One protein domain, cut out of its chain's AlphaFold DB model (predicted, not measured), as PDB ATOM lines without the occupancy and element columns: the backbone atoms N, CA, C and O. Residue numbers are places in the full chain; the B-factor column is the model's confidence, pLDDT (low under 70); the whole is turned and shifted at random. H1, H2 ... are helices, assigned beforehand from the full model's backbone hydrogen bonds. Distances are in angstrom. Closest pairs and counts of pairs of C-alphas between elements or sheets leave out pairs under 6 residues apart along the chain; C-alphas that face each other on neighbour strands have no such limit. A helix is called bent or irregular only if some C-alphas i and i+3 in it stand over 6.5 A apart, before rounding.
ATOM      1  N   ASP A 534     -28.677  -8.672 -35.292       71.06
ATOM      2  CA  ASP A 534     -28.538  -7.239 -35.019       71.06
ATOM      3  C   ASP A 534     -27.588  -6.923 -33.860       71.06
ATOM      4  O   ASP A 534     -26.775  -6.005 -33.964       71.06
ATOM      5  N   ASN A 535     -27.625  -7.719 -32.788       76.50
ATOM      6  CA  ASN A 535     -26.692  -7.598 -31.664       76.50
ATOM      7  C   ASN A 535     -25.266  -8.044 -32.044       76.50
ATOM      8  O   ASN A 535     -24.289  -7.632 -31.415       76.50
ATOM      9  N   LEU A 536     -25.128  -8.860 -33.092       83.62
ATOM     10  CA  LEU A 536     -23.846  -9.345 -33.600       83.62
ATOM     11  C   LEU A 536     -23.205  -8.424 -34.649       83.62
ATOM     12  O   LEU A 536     -22.013  -8.578 -34.894       83.62
ATOM     13  N   LYS A 537     -23.914  -7.422 -35.198       82.25
ATOM     14  CA  LYS A 537     -23.407  -6.499 -36.245       82.25
ATOM     15  C   LYS A 537     -21.996  -5.955 -35.986       82.25
ATOM     16  O   LYS A 537     -21.182  -5.905 -36.907       82.25
ATOM     17  N   LEU A 538     -21.662  -5.606 -34.740       84.12
ATOM     18  CA  LEU A 538     -20.314  -5.145 -34.375       84.12
ATOM     19  C   LEU A 538     -19.249  -6.255 -34.481       84.12
ATOM     20  O   LEU A 538     -18.175  -6.023 -35.030       84.12
ATOM     21  N   HIS A 539     -19.560  -7.463 -34.007       88.69
ATOM     22  CA  HIS A 539     -18.680  -8.632 -34.080       88.69
ATOM     23  C   HIS A 539     -18.491  -9.100 -35.530       88.69
ATOM     24  O   HIS A 539     -17.373  -9.399 -35.943       88.69
ATOM     25  N   THR A 540     -19.558  -9.082 -36.333       87.25
ATOM     26  CA  THR A 540     -19.505  -9.384 -37.769       87.25
ATOM     27  C   THR A 540     -18.658  -8.355 -38.521       87.25
ATOM     28  O   THR A 540     -17.826  -8.730 -39.343       87.25
ATOM     29  N   THR A 541     -18.805  -7.064 -38.201       85.75
ATOM     30  CA  THR A 541     -17.979  -5.980 -38.767       85.75
ATOM     31  C   THR A 541     -16.501  -6.159 -38.409       85.75
ATOM     32  O   THR A 541     -15.643  -6.068 -39.283       85.75
ATOM     33  N   PHE A 542     -16.191  -6.507 -37.154       88.12
ATOM     34  CA  PHE A 542     -14.828  -6.851 -36.743       88.12
ATOM     35  C   PHE A 542     -14.266  -8.045 -37.525       88.12
ATOM     36  O   PHE A 542     -13.113  -8.015 -37.947       88.12
ATOM     37  N   LEU A 543     -15.090  -9.053 -37.828       90.12
ATOM     38  CA  LEU A 543     -14.673 -10.193 -38.645       90.12
ATOM     39  C   LEU A 543     -14.218  -9.796 -40.062       90.12
ATOM     40  O   LEU A 543     -13.236 -10.343 -40.562       90.12
ATOM     41  N   TRP A 544     -14.890  -8.828 -40.693       86.75
ATOM     42  CA  TRP A 544     -14.510  -8.287 -42.009       86.75
ATOM     43  C   TRP A 544     -13.213  -7.472 -41.991       86.75
ATOM     44  O   TRP A 544     -12.484  -7.442 -42.985       86.75
ATOM     45  N   VAL A 545     -12.902  -6.831 -40.867       86.62
ATOM     46  CA  VAL A 545     -11.645  -6.095 -40.688       86.62
ATOM     47  C   VAL A 545     -10.484  -7.063 -40.442       86.62
ATOM     48  O   VAL A 545      -9.451  -6.957 -41.102       86.62
ATOM     49  N   MET A 546     -10.679  -8.067 -39.583       87.56
ATOM     50  CA  MET A 546      -9.629  -9.017 -39.193       87.56
ATOM     51  C   MET A 546      -9.336 -10.114 -40.227       87.56
ATOM     52  O   MET A 546      -8.270 -10.732 -40.169       87.56
ATOM     53  N   MET A 547     -10.255 -10.389 -41.164       89.00
ATOM     54  CA  MET A 547     -10.144 -11.509 -42.111       89.00
ATOM     55  C   MET A 547     -10.351 -11.081 -43.567       89.00
ATOM     56  O   MET A 547     -11.221 -10.279 -43.883       89.00
ATOM     57  N   GLY A 548      -9.566 -11.630 -44.495       87.25
ATOM     58  CA  GLY A 548      -9.722 -11.398 -45.942       87.25
ATOM     59  C   GLY A 548     -10.784 -12.254 -46.629       87.25
ATOM     60  O   GLY A 548     -11.190 -11.931 -47.739       87.25
ATOM     61  N   ALA A 549     -11.247 -13.323 -45.981       87.75
ATOM     62  CA  ALA A 549     -12.312 -14.189 -46.485       87.75
ATOM     63  C   ALA A 549     -13.217 -14.661 -45.326       87.75
ATOM     64  O   ALA A 549     -13.205 -15.844 -44.977       87.75
ATOM     65  N   PRO A 550     -13.979 -13.755 -44.678       89.50
ATOM     66  CA  PRO A 550     -14.726 -14.080 -43.461       89.50
ATOM     67  C   PRO A 550     -15.813 -15.141 -43.688       89.50
ATOM     68  O   PRO A 550     -16.008 -15.990 -42.825       89.50
ATOM     69  N   PHE A 551     -16.458 -15.181 -44.863       88.81
ATOM     70  CA  PHE A 551     -17.392 -16.264 -45.212       88.81
ATOM     71  C   PHE A 551     -16.716 -17.643 -45.248       88.81
ATOM     72  O   PHE A 551     -17.271 -18.606 -44.720       88.81
ATOM     73  N   ASP A 552     -15.527 -17.743 -45.848       89.25
ATOM     74  CA  ASP A 552     -14.804 -19.013 -45.982       89.25
ATOM     75  C   ASP A 552     -14.227 -19.450 -44.633       89.25
ATOM     76  O   ASP A 552     -14.343 -20.620 -44.259       89.25
ATOM     77  N   PHE A 553     -13.697 -18.502 -43.849       92.19
ATOM     78  CA  PHE A 553     -13.311 -18.765 -42.467       92.19
ATOM     79  C   PHE A 553     -14.503 -19.234 -41.628       92.19
ATOM     80  O   PHE A 553     -14.360 -20.205 -40.892       92.19
ATOM     81  N   CYS A 554     -15.672 -18.597 -41.724       92.69
ATOM     82  CA  CYS A 554     -16.839 -18.992 -40.936       92.69
ATOM     83  C   CYS A 554     -17.399 -20.347 -41.355       92.69
ATOM     84  O   CYS A 554     -17.693 -21.171 -40.490       92.69
ATOM     85  N   ALA A 555     -17.462 -20.629 -42.657       91.50
ATOM     86  CA  ALA A 555     -17.796 -21.958 -43.153       91.50
ATOM     87  C   ALA A 555     -16.829 -23.013 -42.577       91.50
ATOM     88  O   ALA A 555     -17.276 -24.044 -42.078       91.50
ATOM     89  N   TYR A 556     -15.522 -22.723 -42.543       92.94
ATOM     90  CA  TYR A 556     -14.515 -23.565 -41.888       92.94
ATOM     91  C   TYR A 556     -14.719 -23.678 -40.368       92.94
ATOM     92  O   TYR A 556     -14.636 -24.774 -39.813       92.94
ATOM     93  N   TYR A 557     -14.965 -22.569 -39.671       93.19
ATOM     94  CA  TYR A 557     -15.076 -22.508 -38.212       93.19
ATOM     95  C   TYR A 557     -16.330 -23.228 -37.699       93.19
ATOM     96  O   TYR A 557     -16.326 -23.755 -36.587       93.19
ATOM     97  N   LEU A 558     -17.359 -23.356 -38.539       92.38
ATOM     98  CA  LEU A 558     -18.580 -24.099 -38.241       92.38
ATOM     99  C   LEU A 558     -18.505 -25.601 -38.593       92.38
ATOM    100  O   LEU A 558     -19.362 -26.349 -38.132       92.38
ATOM    101  N   THR A 559     -17.474 -26.096 -39.303       90.38
ATOM    102  CA  THR A 559     -17.358 -27.547 -39.622       90.38
ATOM    103  C   THR A 559     -17.177 -28.466 -38.408       90.38
ATOM    104  O   THR A 559     -17.295 -29.681 -38.534       90.38
ATOM    105  N   ALA A 560     -16.836 -27.914 -37.246       86.69
ATOM    106  CA  ALA A 560     -16.590 -28.648 -36.013       86.69
ATOM    107  C   ALA A 560     -16.842 -27.729 -34.814       86.69
ATOM    108  O   ALA A 560     -16.583 -26.526 -34.888       86.69
ATOM    109  N   ASN A 561     -17.295 -28.298 -33.697       86.81
ATOM    110  CA  ASN A 561     -17.490 -27.545 -32.462       86.81
ATOM    111  C   ASN A 561     -16.125 -27.121 -31.891       86.81
ATOM    112  O   ASN A 561     -15.300 -27.971 -31.557       86.81
ATOM    113  N   ARG A 562     -15.871 -25.811 -31.813       88.25
ATOM    114  CA  ARG A 562     -14.584 -25.227 -31.405       88.25
ATOM    115  C   ARG A 562     -14.757 -24.439 -30.108       88.25
ATOM    116  O   ARG A 562     -15.653 -23.613 -29.994       88.25
ATOM    117  N   ASN A 563     -13.878 -24.700 -29.145       89.94
ATOM    118  CA  ASN A 563     -13.823 -24.049 -27.830       89.94
ATOM    119  C   ASN A 563     -12.746 -22.948 -27.744       89.94
ATOM    120  O   ASN A 563     -12.485 -22.420 -26.669       89.94
ATOM    121  N   THR A 564     -12.101 -22.623 -28.865       89.44
ATOM    122  CA  THR A 564     -11.002 -21.656 -28.981       89.44
ATOM    123  C   THR A 564     -11.248 -20.730 -30.169       89.44
ATOM    124  O   THR A 564     -11.811 -21.154 -31.177       89.44
ATOM    125  N   SER A 565     -10.817 -19.475 -30.047       91.50
ATOM    126  CA  SER A 565     -10.963 -18.420 -31.057       91.50
ATOM    127  C   SER A 565      -9.582 -17.996 -31.587       91.50
ATOM    128  O   SER A 565      -8.638 -17.961 -30.798       91.50
ATOM    129  N   PRO A 566      -9.431 -17.674 -32.887       91.31
ATOM    130  CA  PRO A 566      -8.262 -16.987 -33.439       91.31
ATOM    131  C   PRO A 566      -8.321 -15.452 -33.306       91.31
ATOM    132  O   PRO A 566      -7.528 -14.785 -33.957       91.31
ATOM    133  N   LEU A 567      -9.267 -14.900 -32.536       90.38
ATOM    134  CA  LEU A 567      -9.425 -13.462 -32.290       90.38
ATOM    135  C   LEU A 567      -9.432 -13.193 -30.782       90.38
ATOM    136  O   LEU A 567     -10.208 -13.822 -30.057       90.38
ATOM    137  N   SER A 568      -8.610 -12.252 -30.320       85.62
ATOM    138  CA  SER A 568      -8.417 -11.944 -28.892       85.62
ATOM    139  C   SER A 568      -9.681 -11.401 -28.213       85.62
ATOM    140  O   SER A 568      -9.955 -11.681 -27.049       85.62
ATOM    141  N   GLU A 569     -10.467 -10.621 -28.954       85.38
ATOM    142  CA  GLU A 569     -11.604  -9.827 -28.480       85.38
ATOM    143  C   GLU A 569     -12.930 -10.596 -28.527       85.38
ATOM    144  O   GLU A 569     -13.959 -10.083 -28.087       85.38
ATOM    145  N   MET A 570     -12.934 -11.813 -29.083       86.94
ATOM    146  CA  MET A 570     -14.151 -12.569 -29.366       86.94
ATOM    147  C   MET A 570     -14.052 -13.995 -28.829       86.94
ATOM    148  O   MET A 570     -13.223 -14.791 -29.271       86.94
ATOM    149  N   SER A 571     -14.937 -14.339 -27.888       90.31
ATOM    150  CA  SER A 571     -14.997 -15.687 -27.314       90.31
ATOM    151  C   SER A 571     -15.382 -16.740 -28.364       90.31
ATOM    152  O   SER A 571     -16.020 -16.429 -29.370       90.31
ATOM    153  N   ALA A 572     -15.038 -18.007 -28.123       89.81
ATOM    154  CA  ALA A 572     -15.297 -19.085 -29.080       89.81
ATOM    155  C   ALA A 572     -16.797 -19.315 -29.374       89.81
ATOM    156  O   ALA A 572     -17.137 -19.702 -30.496       89.81
ATOM    157  N   SER A 573     -17.681 -19.048 -28.402       87.94
ATOM    158  CA  SER A 573     -19.138 -19.036 -28.590       87.94
ATOM    159  C   SER A 573     -19.588 -17.795 -29.355       87.94
ATOM    160  O   SER A 573     -20.212 -17.942 -30.397       87.94
ATOM    161  N   THR A 574     -19.169 -16.593 -28.944       90.19
ATOM    162  CA  THR A 574     -19.485 -15.349 -29.674       90.19
ATOM    163  C   THR A 574     -19.061 -15.429 -31.144       90.19
ATOM    164  O   THR A 574     -19.800 -14.985 -32.016       90.19
ATOM    165  N   LEU A 575     -17.915 -16.050 -31.442       92.38
ATOM    166  CA  LEU A 575     -17.445 -16.289 -32.807       92.38
ATOM    167  C   LEU A 575     -18.284 -17.333 -33.552       92.38
ATOM    168  O   LEU A 575     -18.568 -17.150 -34.733       92.38
ATOM    169  N   LYS A 576     -18.728 -18.403 -32.882       92.25
ATOM    170  CA  LYS A 576     -19.665 -19.379 -33.459       92.25
ATOM    171  C   LYS A 576     -20.989 -18.710 -33.833       92.25
ATOM    172  O   LYS A 576     -21.486 -18.937 -34.934       92.25
ATOM    173  N   ASP A 577     -21.521 -17.862 -32.960       90.12
ATOM    174  CA  ASP A 577     -22.794 -17.169 -33.159       90.12
ATOM    175  C   ASP A 577     -22.662 -16.099 -34.262       90.12
ATOM    176  O   ASP A 577     -23.450 -16.079 -35.207       90.12
ATOM    177  N   THR A 578     -21.583 -15.302 -34.228       91.00
ATOM    178  CA  THR A 578     -21.207 -14.335 -35.283       91.00
ATOM    179  C   THR A 578     -21.077 -15.013 -36.646       91.00
ATOM    180  O   THR A 578     -21.643 -14.544 -37.631       91.00
ATOM    181  N   CYS A 579     -20.377 -16.148 -36.715       92.31
ATOM    182  CA  CYS A 579     -20.239 -16.903 -37.954       92.31
ATOM    183  C   CYS A 579     -21.554 -17.524 -38.426       92.31
ATOM    184  O   CYS A 579     -21.797 -17.556 -39.630       92.31
ATOM    185  N   SER A 580     -22.401 -17.992 -37.505       90.12
ATOM    186  CA  SER A 580     -23.729 -18.529 -37.833       90.12
ATOM    187  C   SER A 580     -24.613 -17.442 -38.448       90.12
ATOM    188  O   SER A 580     -25.215 -17.667 -39.494       90.12
ATOM    189  N   CYS A 581     -24.604 -16.237 -37.868       88.25
ATOM    190  CA  CYS A 581     -25.265 -15.065 -38.435       88.25
ATOM    191  C   CYS A 581     -24.703 -14.694 -39.820       88.25
ATOM    192  O   CYS A 581     -25.461 -14.521 -40.773       88.25
ATOM    193  N   LEU A 582     -23.372 -14.618 -39.970       87.00
ATOM    194  CA  LEU A 582     -22.742 -14.247 -41.241       87.00
ATOM    195  C   LEU A 582     -23.142 -15.199 -42.382       87.00
ATOM    196  O   LEU A 582     -23.415 -14.733 -43.486       87.00
ATOM    197  N   ILE A 583     -23.199 -16.516 -42.142       87.19
ATOM    198  CA  ILE A 583     -23.582 -17.466 -43.200       87.19
ATOM    199  C   ILE A 583     -25.084 -17.454 -43.523       87.19
ATOM    200  O   ILE A 583     -25.434 -17.750 -44.661       87.19
ATOM    201  N   GLN A 584     -25.960 -17.082 -42.580       81.56
ATOM    202  CA  GLN A 584     -27.414 -17.000 -42.809       81.56
ATOM    203  C   GLN A 584     -27.790 -15.942 -43.856       81.56
ATOM    204  O   GLN A 584     -28.755 -16.128 -44.590       81.56
ATOM    205  N   HIS A 585     -27.008 -14.866 -43.969       70.94
ATOM    206  CA  HIS A 585     -27.230 -13.795 -44.947       70.94
ATOM    207  C   HIS A 585     -26.412 -13.953 -46.246       70.94
ATOM    208  O   HIS A 585     -26.317 -13.008 -47.031       70.94
ATOM    209  N   LYS A 586     -25.798 -15.121 -46.504       75.25
ATOM    210  CA  LYS A 586     -24.978 -15.339 -47.708       75.25
ATOM    211  C   LYS A 586     -25.832 -15.792 -48.902       75.25
ATOM    212  O   LYS A 586     -26.397 -16.878 -48.897       75.25
ATOM    213  N   THR A 587     -25.829 -15.003 -49.977       63.34
ATOM    214  CA  THR A 587     -26.539 -15.277 -51.247       63.34
ATOM    215  C   THR A 587     -25.839 -16.272 -52.184       63.34
ATOM    216  O   THR A 587     -26.402 -16.657 -53.204       63.34
ATOM    217  N   TYR A 588     -24.616 -16.698 -51.857       66.12
ATOM    218  CA  TYR A 588     -23.783 -17.585 -52.680       66.12
ATOM    219  C   TYR A 588     -23.388 -18.848 -51.902       66.12
ATOM    220  O   TYR A 588     -23.194 -18.760 -50.686       66.12
ATOM    221  N   PRO A 589     -23.176 -20.002 -52.566       78.69
ATOM    222  CA  PRO A 589     -22.813 -21.250 -51.896       78.69
ATOM    223  C   PRO A 589     -21.590 -21.108 -50.973       78.69
ATOM    224  O   PRO A 589     -20.651 -20.344 -51.231       78.69
ATOM    225  N   LEU A 590     -21.603 -21.841 -49.861       83.69
ATOM    226  CA  LEU A 590     -20.465 -21.951 -48.944       83.69
ATOM    227  C   LEU A 590     -19.419 -22.925 -49.518       83.69
ATOM    228  O   LEU A 590     -19.793 -23.885 -50.196       83.69
ATOM    229  N   PRO A 591     -18.115 -22.720 -49.257       82.62
ATOM    230  CA  PRO A 591     -17.086 -23.652 -49.708       82.62
ATOM    231  C   PRO A 591     -17.262 -25.031 -49.059       82.62
ATOM    232  O   PRO A 591     -17.338 -25.162 -47.837       82.62
ATOM    233  N   VAL A 592     -17.285 -26.080 -49.885       82.81
ATOM    234  CA  VAL A 592     -17.357 -27.470 -49.417       82.81
ATOM    235  C   VAL A 592     -15.955 -27.958 -49.066       82.81
ATOM    236  O   VAL A 592     -15.107 -28.172 -49.936       82.81
ATOM    237  N   PHE A 593     -15.705 -28.156 -47.775       84.38
ATOM    238  CA  PHE A 593     -14.413 -28.620 -47.283       84.38
ATOM    239  C   PHE A 593     -14.262 -30.139 -47.400       84.38
ATOM    240  O   PHE A 593     -15.075 -30.905 -46.883       84.38
ATOM    241  N   LYS A 594     -13.167 -30.585 -48.023       81.50
ATOM    242  CA  LYS A 594     -12.790 -32.002 -48.059       81.50
ATOM    243  C   LYS A 594     -12.108 -32.387 -46.747       81.50
ATOM    244  O   LYS A 594     -11.047 -31.849 -46.430       81.50
ATOM    245  N   TYR A 595     -12.695 -33.332 -46.017       82.81
ATOM    246  CA  TYR A 595     -12.048 -33.971 -44.873       82.81
ATOM    247  C   TYR A 595     -10.840 -34.792 -45.337       82.81
ATOM    248  O   TYR A 595     -10.917 -35.537 -46.313       82.81
ATOM    249  N   GLN A 596      -9.727 -34.651 -44.625       81.62
ATOM    250  CA  GLN A 596      -8.487 -35.397 -44.831       81.62
ATOM    251  C   GLN A 596      -8.103 -36.138 -43.542       81.62
ATOM    252  O   GLN A 596      -8.703 -35.919 -42.485       81.62
ATOM    253  N   ALA A 597      -7.088 -37.005 -43.610       82.56
ATOM    254  CA  ALA A 597      -6.517 -37.631 -42.419       82.56
ATOM    255  C   ALA A 597      -6.125 -36.557 -41.383       82.56
ATOM    256  O   ALA A 597      -5.502 -35.553 -41.734       82.56
ATOM    257  N   SER A 598      -6.521 -36.746 -40.119       83.62
ATOM    258  CA  SER A 598      -6.343 -35.720 -39.084       83.62
ATOM    259  C   SER A 598      -4.862 -35.450 -38.832       83.62
ATOM    260  O   SER A 598      -4.111 -36.333 -38.415       83.62
ATOM    261  N   PHE A 599      -4.434 -34.222 -39.112       82.88
ATOM    262  CA  PHE A 599      -3.028 -33.875 -39.190       82.88
ATOM    263  C   PHE A 599      -2.543 -33.224 -37.891       82.88
ATOM    264  O   PHE A 599      -3.098 -32.224 -37.438       82.88
ATOM    265  N   SER A 600      -1.528 -33.829 -37.268       83.19
ATOM    266  CA  SER A 600      -1.109 -33.537 -35.891       83.19
ATOM    267  C   SER A 600      -0.068 -32.407 -35.795       83.19
ATOM    268  O   SER A 600       0.794 -32.311 -36.672       83.19
ATOM    269  N   PRO A 601      -0.049 -31.600 -34.711       74.25
ATOM    270  CA  PRO A 601       0.930 -30.520 -34.537       74.25
ATOM    271  C   PRO A 601       2.406 -30.937 -34.432       74.25
ATOM    272  O   PRO A 601       3.279 -30.080 -34.539       74.25
ATOM    273  N   LYS A 602       2.715 -32.222 -34.207       75.25
ATOM    274  CA  LYS A 602       4.065 -32.666 -33.813       75.25
ATOM    275  C   LYS A 602       5.154 -32.530 -34.900       75.25
ATOM    276  O   LYS A 602       4.896 -32.728 -36.084       75.25
ATOM    277  N   SER A 603       6.364 -32.273 -34.379       57.22
ATOM    278  CA  SER A 603       7.720 -32.308 -34.968       57.22
ATOM    279  C   SER A 603       8.041 -31.396 -36.169       57.22
ATOM    280  O   SER A 603       7.183 -30.752 -36.767       57.22
ATOM    281  N   SER A 604       9.350 -31.221 -36.410       62.69
ATOM    282  CA  SER A 604       9.909 -30.104 -37.182       62.69
ATOM    283  C   SER A 604       9.489 -30.102 -38.653       62.69
ATOM    284  O   SER A 604       9.666 -31.080 -39.374       62.69
ATOM    285  N   ARG A 605       8.983 -28.951 -39.100       75.56
ATOM    286  CA  ARG A 605       8.519 -28.696 -40.470       75.56
ATOM    287  C   ARG A 605       9.523 -27.827 -41.224       75.56
ATOM    288  O   ARG A 605      10.256 -27.055 -40.601       75.56
ATOM    289  N   VAL A 606       9.519 -27.893 -42.551       85.56
ATOM    290  CA  VAL A 606      10.105 -26.834 -43.389       85.56
ATOM    291  C   VAL A 606       9.069 -25.710 -43.506       85.56
ATOM    292  O   VAL A 606       7.879 -25.993 -43.639       85.56
ATOM    293  N   CYS A 607       9.498 -24.450 -43.409       89.50
ATOM    294  CA  CYS A 607       8.614 -23.298 -43.602       89.50
ATOM    295  C   CYS A 607       8.180 -23.204 -45.076       89.50
ATOM    296  O   CYS A 607       9.025 -23.178 -45.972       89.50
ATOM    297  N   LYS A 608       6.867 -23.117 -45.324       93.00
ATOM    298  CA  LYS A 608       6.289 -22.793 -46.638       93.00
ATOM    299  C   LYS A 608       5.959 -21.298 -46.726       93.00
ATOM    300  O   LYS A 608       4.879 -20.875 -46.314       93.00
ATOM    301  N   GLN A 609       6.899 -20.485 -47.221       93.56
ATOM    302  CA  GLN A 609       6.736 -19.020 -47.287       93.56
ATOM    303  C   GLN A 609       5.558 -18.569 -48.163       93.56
ATOM    304  O   GLN A 609       4.955 -17.536 -47.889       93.56
ATOM    305  N   ASP A 610       5.237 -19.323 -49.210       93.12
ATOM    306  CA  ASP A 610       4.063 -19.150 -50.068       93.12
ATOM    307  C   ASP A 610       2.761 -19.223 -49.255       93.12
ATOM    308  O   ASP A 610       1.924 -18.320 -49.315       93.12
ATOM    309  N   VAL A 611       2.633 -20.254 -48.416       93.00
ATOM    310  CA  VAL A 611       1.469 -20.443 -47.546       93.00
ATOM    311  C   VAL A 611       1.474 -19.430 -46.402       93.00
ATOM    312  O   VAL A 611       0.428 -18.861 -46.105       93.00
ATOM    313  N   GLY A 612       2.637 -19.132 -45.811       92.50
ATOM    314  CA  GLY A 612       2.794 -18.077 -44.803       92.50
ATOM    315  C   GLY A 612       2.295 -16.716 -45.306       92.50
ATOM    316  O   GLY A 612       1.430 -16.106 -44.685       92.50
ATOM    317  N   LYS A 613       2.733 -16.291 -46.499       93.00
ATOM    318  CA  LYS A 613       2.242 -15.064 -47.154       93.00
ATOM    319  C   LYS A 613       0.727 -15.095 -47.385       93.00
ATOM    320  O   LYS A 613       0.065 -14.087 -47.149       93.00
ATOM    321  N   ARG A 614       0.156 -16.238 -47.795       91.56
ATOM    322  CA  ARG A 614      -1.305 -16.381 -47.961       91.56
ATOM    323  C   ARG A 614      -2.059 -16.297 -46.626       91.56
ATOM    324  O   ARG A 614      -3.167 -15.769 -46.611       91.56
ATOM    325  N   ILE A 615      -1.474 -16.770 -45.522       93.06
ATOM    326  CA  ILE A 615      -2.051 -16.632 -44.176       93.06
ATOM    327  C   ILE A 615      -2.055 -15.158 -43.751       93.06
ATOM    328  O   ILE A 615      -3.125 -14.639 -43.451       93.06
ATOM    329  N   SER A 616      -0.920 -14.453 -43.812       91.56
ATOM    330  CA  SER A 616      -0.844 -13.028 -43.433       91.56
ATOM    331  C   SER A 616      -1.615 -12.080 -44.363       91.56
ATOM    332  O   SER A 616      -1.930 -10.962 -43.971       91.56
ATOM    333  N   ALA A 617      -1.969 -12.513 -45.577       89.31
ATOM    334  CA  ALA A 617      -2.886 -11.780 -46.455       89.31
ATOM    335  C   ALA A 617      -4.377 -11.984 -46.105       89.31
ATOM    336  O   ALA A 617      -5.210 -11.156 -46.479       89.31
ATOM    337  N   LEU A 618      -4.735 -13.079 -45.417       88.62
ATOM    338  CA  LEU A 618      -6.122 -13.419 -45.068       88.62
ATOM    339  C   LEU A 618      -6.458 -13.306 -43.575       88.62
ATOM    340  O   LEU A 618      -7.647 -13.300 -43.260       88.62
ATOM    341  N   PHE A 619      -5.477 -13.167 -42.682       91.25
ATOM    342  CA  PHE A 619      -5.672 -12.958 -41.244       91.25
ATOM    343  C   PHE A 619      -4.762 -11.835 -40.750       91.25
ATOM    344  O   PHE A 619      -3.550 -11.905 -40.950       91.25
ATOM    345  N   GLN A 620      -5.342 -10.825 -40.094       88.69
ATOM    346  CA  GLN A 620      -4.592  -9.685 -39.564       88.69
ATOM    347  C   GLN A 620      -3.616 -10.126 -38.464       88.69
ATOM    348  O   GLN A 620      -2.403  -9.982 -38.601       88.69
ATOM    349  N   GLU A 621      -4.135 -10.773 -37.423       89.19
ATOM    350  CA  GLU A 621      -3.335 -11.427 -36.383       89.19
ATOM    351  C   GLU A 621      -2.911 -12.827 -36.854       89.19
ATOM    352  O   GLU A 621      -3.390 -13.861 -36.379       89.19
ATOM    353  N   SER A 622      -2.050 -12.872 -37.873       92.50
ATOM    354  CA  SER A 622      -1.651 -14.135 -38.507       92.50
ATOM    355  C   SER A 622      -0.919 -15.104 -37.562       92.50
ATOM    356  O   SER A 622      -1.037 -16.319 -37.730       92.50
ATOM    357  N   ASP A 623      -0.259 -14.598 -36.518       91.06
ATOM    358  CA  ASP A 623       0.343 -15.398 -35.450       91.06
ATOM    359  C   ASP A 623      -0.718 -15.960 -34.480       91.06
ATOM    360  O   ASP A 623      -0.641 -17.134 -34.113       91.06
ATOM    361  N   VAL A 624      -1.743 -15.180 -34.105       91.88
ATOM    362  CA  VAL A 624      -2.868 -15.627 -33.257       91.88
ATOM    363  C   VAL A 624      -3.693 -16.681 -33.992       91.88
ATOM    364  O   VAL A 624      -3.964 -17.750 -33.433       91.88
ATOM    365  N   PHE A 625      -3.986 -16.461 -35.280       93.25
ATOM    366  CA  PHE A 625      -4.565 -17.483 -36.151       93.25
ATOM    367  C   PHE A 625      -3.716 -18.762 -36.165       93.25
ATOM    368  O   PHE A 625      -4.265 -19.858 -36.049       93.25
ATOM    369  N   CYS A 626      -2.389 -18.655 -36.268       92.81
ATOM    370  CA  CYS A 626      -1.507 -19.819 -36.308       92.81
ATOM    371  C   CYS A 626      -1.402 -20.556 -34.965       92.81
ATOM    372  O   CYS A 626      -1.461 -21.790 -34.949       92.81
ATOM    373  N   LYS A 627      -1.358 -19.840 -33.836       92.12
ATOM    374  CA  LYS A 627      -1.458 -20.410 -32.480       92.12
ATOM    375  C   LYS A 627      -2.776 -21.177 -32.322       92.12
ATOM    376  O   LYS A 627      -2.774 -22.343 -31.929       92.12
ATOM    377  N   PHE A 628      -3.897 -20.581 -32.737       92.88
ATOM    378  CA  PHE A 628      -5.201 -21.248 -32.779       92.88
ATOM    379  C   PHE A 628      -5.198 -22.475 -33.703       92.88
ATOM    380  O   PHE A 628      -5.624 -23.557 -33.288       92.88
ATOM    381  N   TYR A 629      -4.730 -22.358 -34.949       91.69
ATOM    382  CA  TYR A 629      -4.819 -23.442 -35.928       91.69
ATOM    383  C   TYR A 629      -3.971 -24.642 -35.507       91.69
ATOM    384  O   TYR A 629      -4.468 -25.768 -35.529       91.69
ATOM    385  N   THR A 630      -2.742 -24.396 -35.045       91.06
ATOM    386  CA  THR A 630      -1.776 -25.440 -34.680       91.06
ATOM    387  C   THR A 630      -1.922 -25.988 -33.252       91.06
ATOM    388  O   THR A 630      -1.285 -26.986 -32.931       91.06
ATOM    389  N   SER A 631      -2.805 -25.417 -32.419       89.81
ATOM    390  CA  SER A 631      -3.125 -25.913 -31.061       89.81
ATOM    391  C   SER A 631      -3.591 -27.376 -30.995       89.81
ATOM    392  O   SER A 631      -3.440 -28.043 -29.974       89.81
ATOM    393  N   THR A 632      -4.212 -27.869 -32.066       89.00
ATOM    394  CA  THR A 632      -4.966 -29.129 -32.110       89.00
ATOM    395  C   THR A 632      -4.809 -29.781 -33.479       89.00
ATOM    396  O   THR A 632      -4.516 -29.105 -34.463       89.00
ATOM    397  N   ALA A 633      -4.992 -31.101 -33.569       89.44
ATOM    398  CA  ALA A 633      -4.931 -31.798 -34.854       89.44
ATOM    399  C   ALA A 633      -6.097 -31.377 -35.768       89.44
ATOM    400  O   ALA A 633      -7.229 -31.223 -35.304       89.44
ATOM    401  N   ARG A 634      -5.831 -31.182 -37.067       89.81
ATOM    402  CA  ARG A 634      -6.816 -30.673 -38.037       89.81
ATOM    403  C   ARG A 634      -6.959 -31.620 -39.230       89.81
ATOM    404  O   ARG A 634      -5.992 -31.893 -39.930       89.81
ATOM    405  N   SER A 635      -8.183 -32.070 -39.493       89.19
ATOM    406  CA  SER A 635      -8.583 -32.800 -40.709       89.19
ATOM    407  C   SER A 635      -9.055 -31.877 -41.843       89.19
ATOM    408  O   SER A 635      -9.316 -32.347 -42.948       89.19
ATOM    409  N   VAL A 636      -9.183 -30.570 -41.578       90.31
ATOM    410  CA  VAL A 636      -9.749 -29.565 -42.491       90.31
ATOM    411  C   VAL A 636      -8.921 -28.271 -42.455       90.31
ATOM    412  O   VAL A 636      -8.369 -27.898 -41.418       90.31
ATOM    413  N   SER A 637      -8.838 -27.581 -43.592       89.44
ATOM    414  CA  SER A 637      -8.151 -26.297 -43.788       89.44
ATOM    415  C   SER A 637      -9.165 -25.185 -44.101       89.44
ATOM    416  O   SER A 637     -10.099 -25.461 -44.851       89.44
ATOM    417  N   PRO A 638      -8.997 -23.943 -43.597       88.69
ATOM    418  CA  PRO A 638      -9.817 -22.800 -44.011       88.69
ATOM    419  C   PRO A 638      -9.514 -22.305 -45.432       88.69
ATOM    420  O   PRO A 638     -10.287 -21.533 -45.987       88.69
ATOM    421  N   PHE A 639      -8.401 -22.728 -46.032       88.00
ATOM    422  CA  PHE A 639      -7.974 -22.272 -47.350       88.00
ATOM    423  C   PHE A 639      -8.385 -23.294 -48.411       88.00
ATOM    424  O   PHE A 639      -7.854 -24.408 -48.449       88.00
ATOM    425  N   ILE A 640      -9.285 -22.900 -49.314       83.06
ATOM    426  CA  ILE A 640      -9.685 -23.728 -50.459       83.06
ATOM    427  C   ILE A 640      -8.433 -24.132 -51.259       83.06
ATOM    428  O   ILE A 640      -7.566 -23.300 -51.555       83.06
ATOM    429  N   GLY A 641      -8.340 -25.429 -51.568       84.06
ATOM    430  CA  GLY A 641      -7.240 -26.051 -52.311       84.06
ATOM    431  C   GLY A 641      -6.000 -26.425 -51.488       84.06
ATOM    432  O   GLY A 641      -5.199 -27.217 -51.971       84.06
ATOM    433  N   VAL A 642      -5.839 -25.924 -50.257       88.44
ATOM    434  CA  VAL A 642      -4.620 -26.135 -49.453       88.44
ATOM    435  C   VAL A 642      -4.880 -27.176 -48.358       88.44
ATOM    436  O   VAL A 642      -5.771 -26.957 -47.531       88.44
ATOM    437  N   PRO A 643      -4.143 -28.301 -48.299       89.88
ATOM    438  CA  PRO A 643      -4.325 -29.313 -47.260       89.88
ATOM    439  C   PRO A 643      -3.884 -28.790 -45.876       89.88
ATOM    440  O   PRO A 643      -2.999 -27.933 -45.799       89.88
ATOM    441  N   PRO A 644      -4.413 -29.338 -44.760       91.00
ATOM    442  CA  PRO A 644      -4.021 -28.938 -43.402       91.00
ATOM    443  C   PRO A 644      -2.505 -28.927 -43.190       91.00
ATOM    444  O   PRO A 644      -1.963 -28.004 -42.582       91.00
ATOM    445  N   ALA A 645      -1.809 -29.919 -43.755       89.69
ATOM    446  CA  ALA A 645      -0.363 -30.077 -43.651       89.69
ATOM    447  C   ALA A 645       0.441 -28.861 -44.127       89.69
ATOM    448  O   ALA A 645       1.485 -28.546 -43.553       89.69
ATOM    449  N   GLU A 646      -0.062 -28.157 -45.137       90.94
ATOM    450  CA  GLU A 646       0.576 -26.962 -45.670       90.94
ATOM    451  C   GLU A 646       0.286 -25.727 -44.819       90.94
ATOM    452  O   GLU A 646       1.187 -24.917 -44.633       90.94
ATOM    453  N   ILE A 647      -0.893 -25.623 -44.193       92.19
ATOM    454  CA  ILE A 647      -1.181 -24.557 -43.218       92.19
ATOM    455  C   ILE A 647      -0.273 -24.690 -41.988       92.19
ATOM    456  O   ILE A 647       0.314 -23.706 -41.549       92.19
ATOM    457  N   PHE A 648      -0.049 -25.913 -41.491       92.00
ATOM    458  CA  PHE A 648       0.951 -26.172 -40.444       92.00
ATOM    459  C   PHE A 648       2.389 -25.804 -40.873       92.00
ATOM    460  O   PHE A 648       3.194 -25.413 -40.028       92.00
ATOM    461  N   ALA A 649       2.735 -25.924 -42.160       91.44
ATOM    462  CA  ALA A 649       4.047 -25.539 -42.689       91.44
ATOM    463  C   ALA A 649       4.181 -24.021 -42.923       91.44
ATOM    464  O   ALA A 649       5.249 -23.458 -42.684       91.44
ATOM    465  N   GLY A 650       3.105 -23.349 -43.345       92.75
ATOM    466  CA  GLY A 650       3.031 -21.893 -43.476       92.75
ATOM    467  C   GLY A 650       3.041 -21.187 -42.123       92.75
ATOM    468  O   GLY A 650       3.754 -20.205 -41.951       92.75
ATOM    469  N   CYS A 651       2.353 -21.739 -41.119       92.38
ATOM    470  CA  CYS A 651       2.373 -21.207 -39.758       92.38
ATOM    471  C   CYS A 651       3.754 -21.269 -39.092       92.38
ATOM    472  O   CYS A 651       4.067 -20.396 -38.292       92.38
ATOM    473  N   LYS A 652       4.632 -22.218 -39.461       90.31
ATOM    474  CA  LYS A 652       6.033 -22.208 -38.993       90.31
ATOM    475  C   LYS A 652       6.857 -21.041 -39.580       90.31
ATOM    476  O   LYS A 652       7.960 -20.783 -39.119       90.31
ATOM    477  N   CYS A 653       6.350 -20.323 -40.582       87.88
ATOM    478  CA  CYS A 653       6.967 -19.086 -41.074       87.88
ATOM    479  C   CYS A 653       6.539 -17.831 -40.288       87.88
ATOM    480  O   CYS A 653       7.030 -16.751 -40.600       87.88
TER     481      CYS A 653
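What this domain is: This is residues 534 to 653 of the 655 residues of an uncharacterized protein of Aureobasidium pullulans (UniProt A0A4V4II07). Two small lobes of three crossed helices each lie one after the other along the longest axis: H1, H2 and H3 make the first, H4, H5 and H6 the second. Within each lobe two successive helices form a corner and the third packs on both; a long unnamed stretch, residues 585 to 608, runs along the outside from the first lobe to the second, and residues 564 to 567 and 636 to 638 of two other links lie between the lobes. The printed part has 120 residues with six named helices, H1 to H6 in chain order, and no named strand; the class is all helix. The whole is compact, with a radius of gyration of the C-alphas of 13.9 A, yet elongated in outline, spanning 45 by 26 by 24 A.

Where its parts are: The longest helices by residues are H1, residues 534 to 546 and 19.4 A long, and H3, residues 572 to 584 and 18.4 A long. H1 begins with C-alpha 534 at (-28.538, -7.239, -35.019) and is irregular: C-alphas 535 and 538 are 7.4 A apart. H2 holds residues 550 to 558. H4 spans residues 609 to 618, 14.2 A, from C-alpha 609 at (6.736, -19.020, -47.287). H5 holds residues 622 to 630, and H6 residues 644 to 651, ending with C-alpha 651 at (2.373, -21.207, -39.758).

How they stand to each other: H1 touches H3 with residues 536 to 540 alone, about perpendicular at 83 degrees; the closest C-alphas, of Thr 540 and Thr 578, are 5.8 A apart. H2 touches H3 at a steep tilt of 60 degrees, opposite ways, closest at the C-alphas of Cys 554 and Cys 579, 5.0 A. H1 and H2 are close but not clearly touching, with C-alphas of Trp 544 and Pro 550 closest at 6.0 A. H6 touches H4 about perpendicular, at 86 degrees, where the C-alphas of Gly 612 and Gly 650 come closest at 4.0 A. H5 and H6 touch as a helical hairpin, opposite ways at 37 degrees, only just a steep tilt; their closest C-alphas, of Cys 626 and Cys 651, are 5.4 A apart. H4 and H5 are close but not clearly touching, closest at the C-alphas of Ser 616 and Ser 622, 5.1 A. H1 and H4 are only just apart, at 8.1 A. Every O i to N i+4 pair is within hydrogen-bond range in H2, H3, H4, H5 and H6, and 7 of 9 are in H1.

The domain as a whole: The C-alphas of Asp 534 and Ser 604, the two farthest apart, are 44.8 A apart. The printed part has no cut. The links H2 to H3, H3 to H4 and H5 to H6 are long; H1 to H2 and H4 to H5 are tight. Mean pLDDT of the printed part is 87.1, with residues 587 to 588 and 603 to 604 under 70.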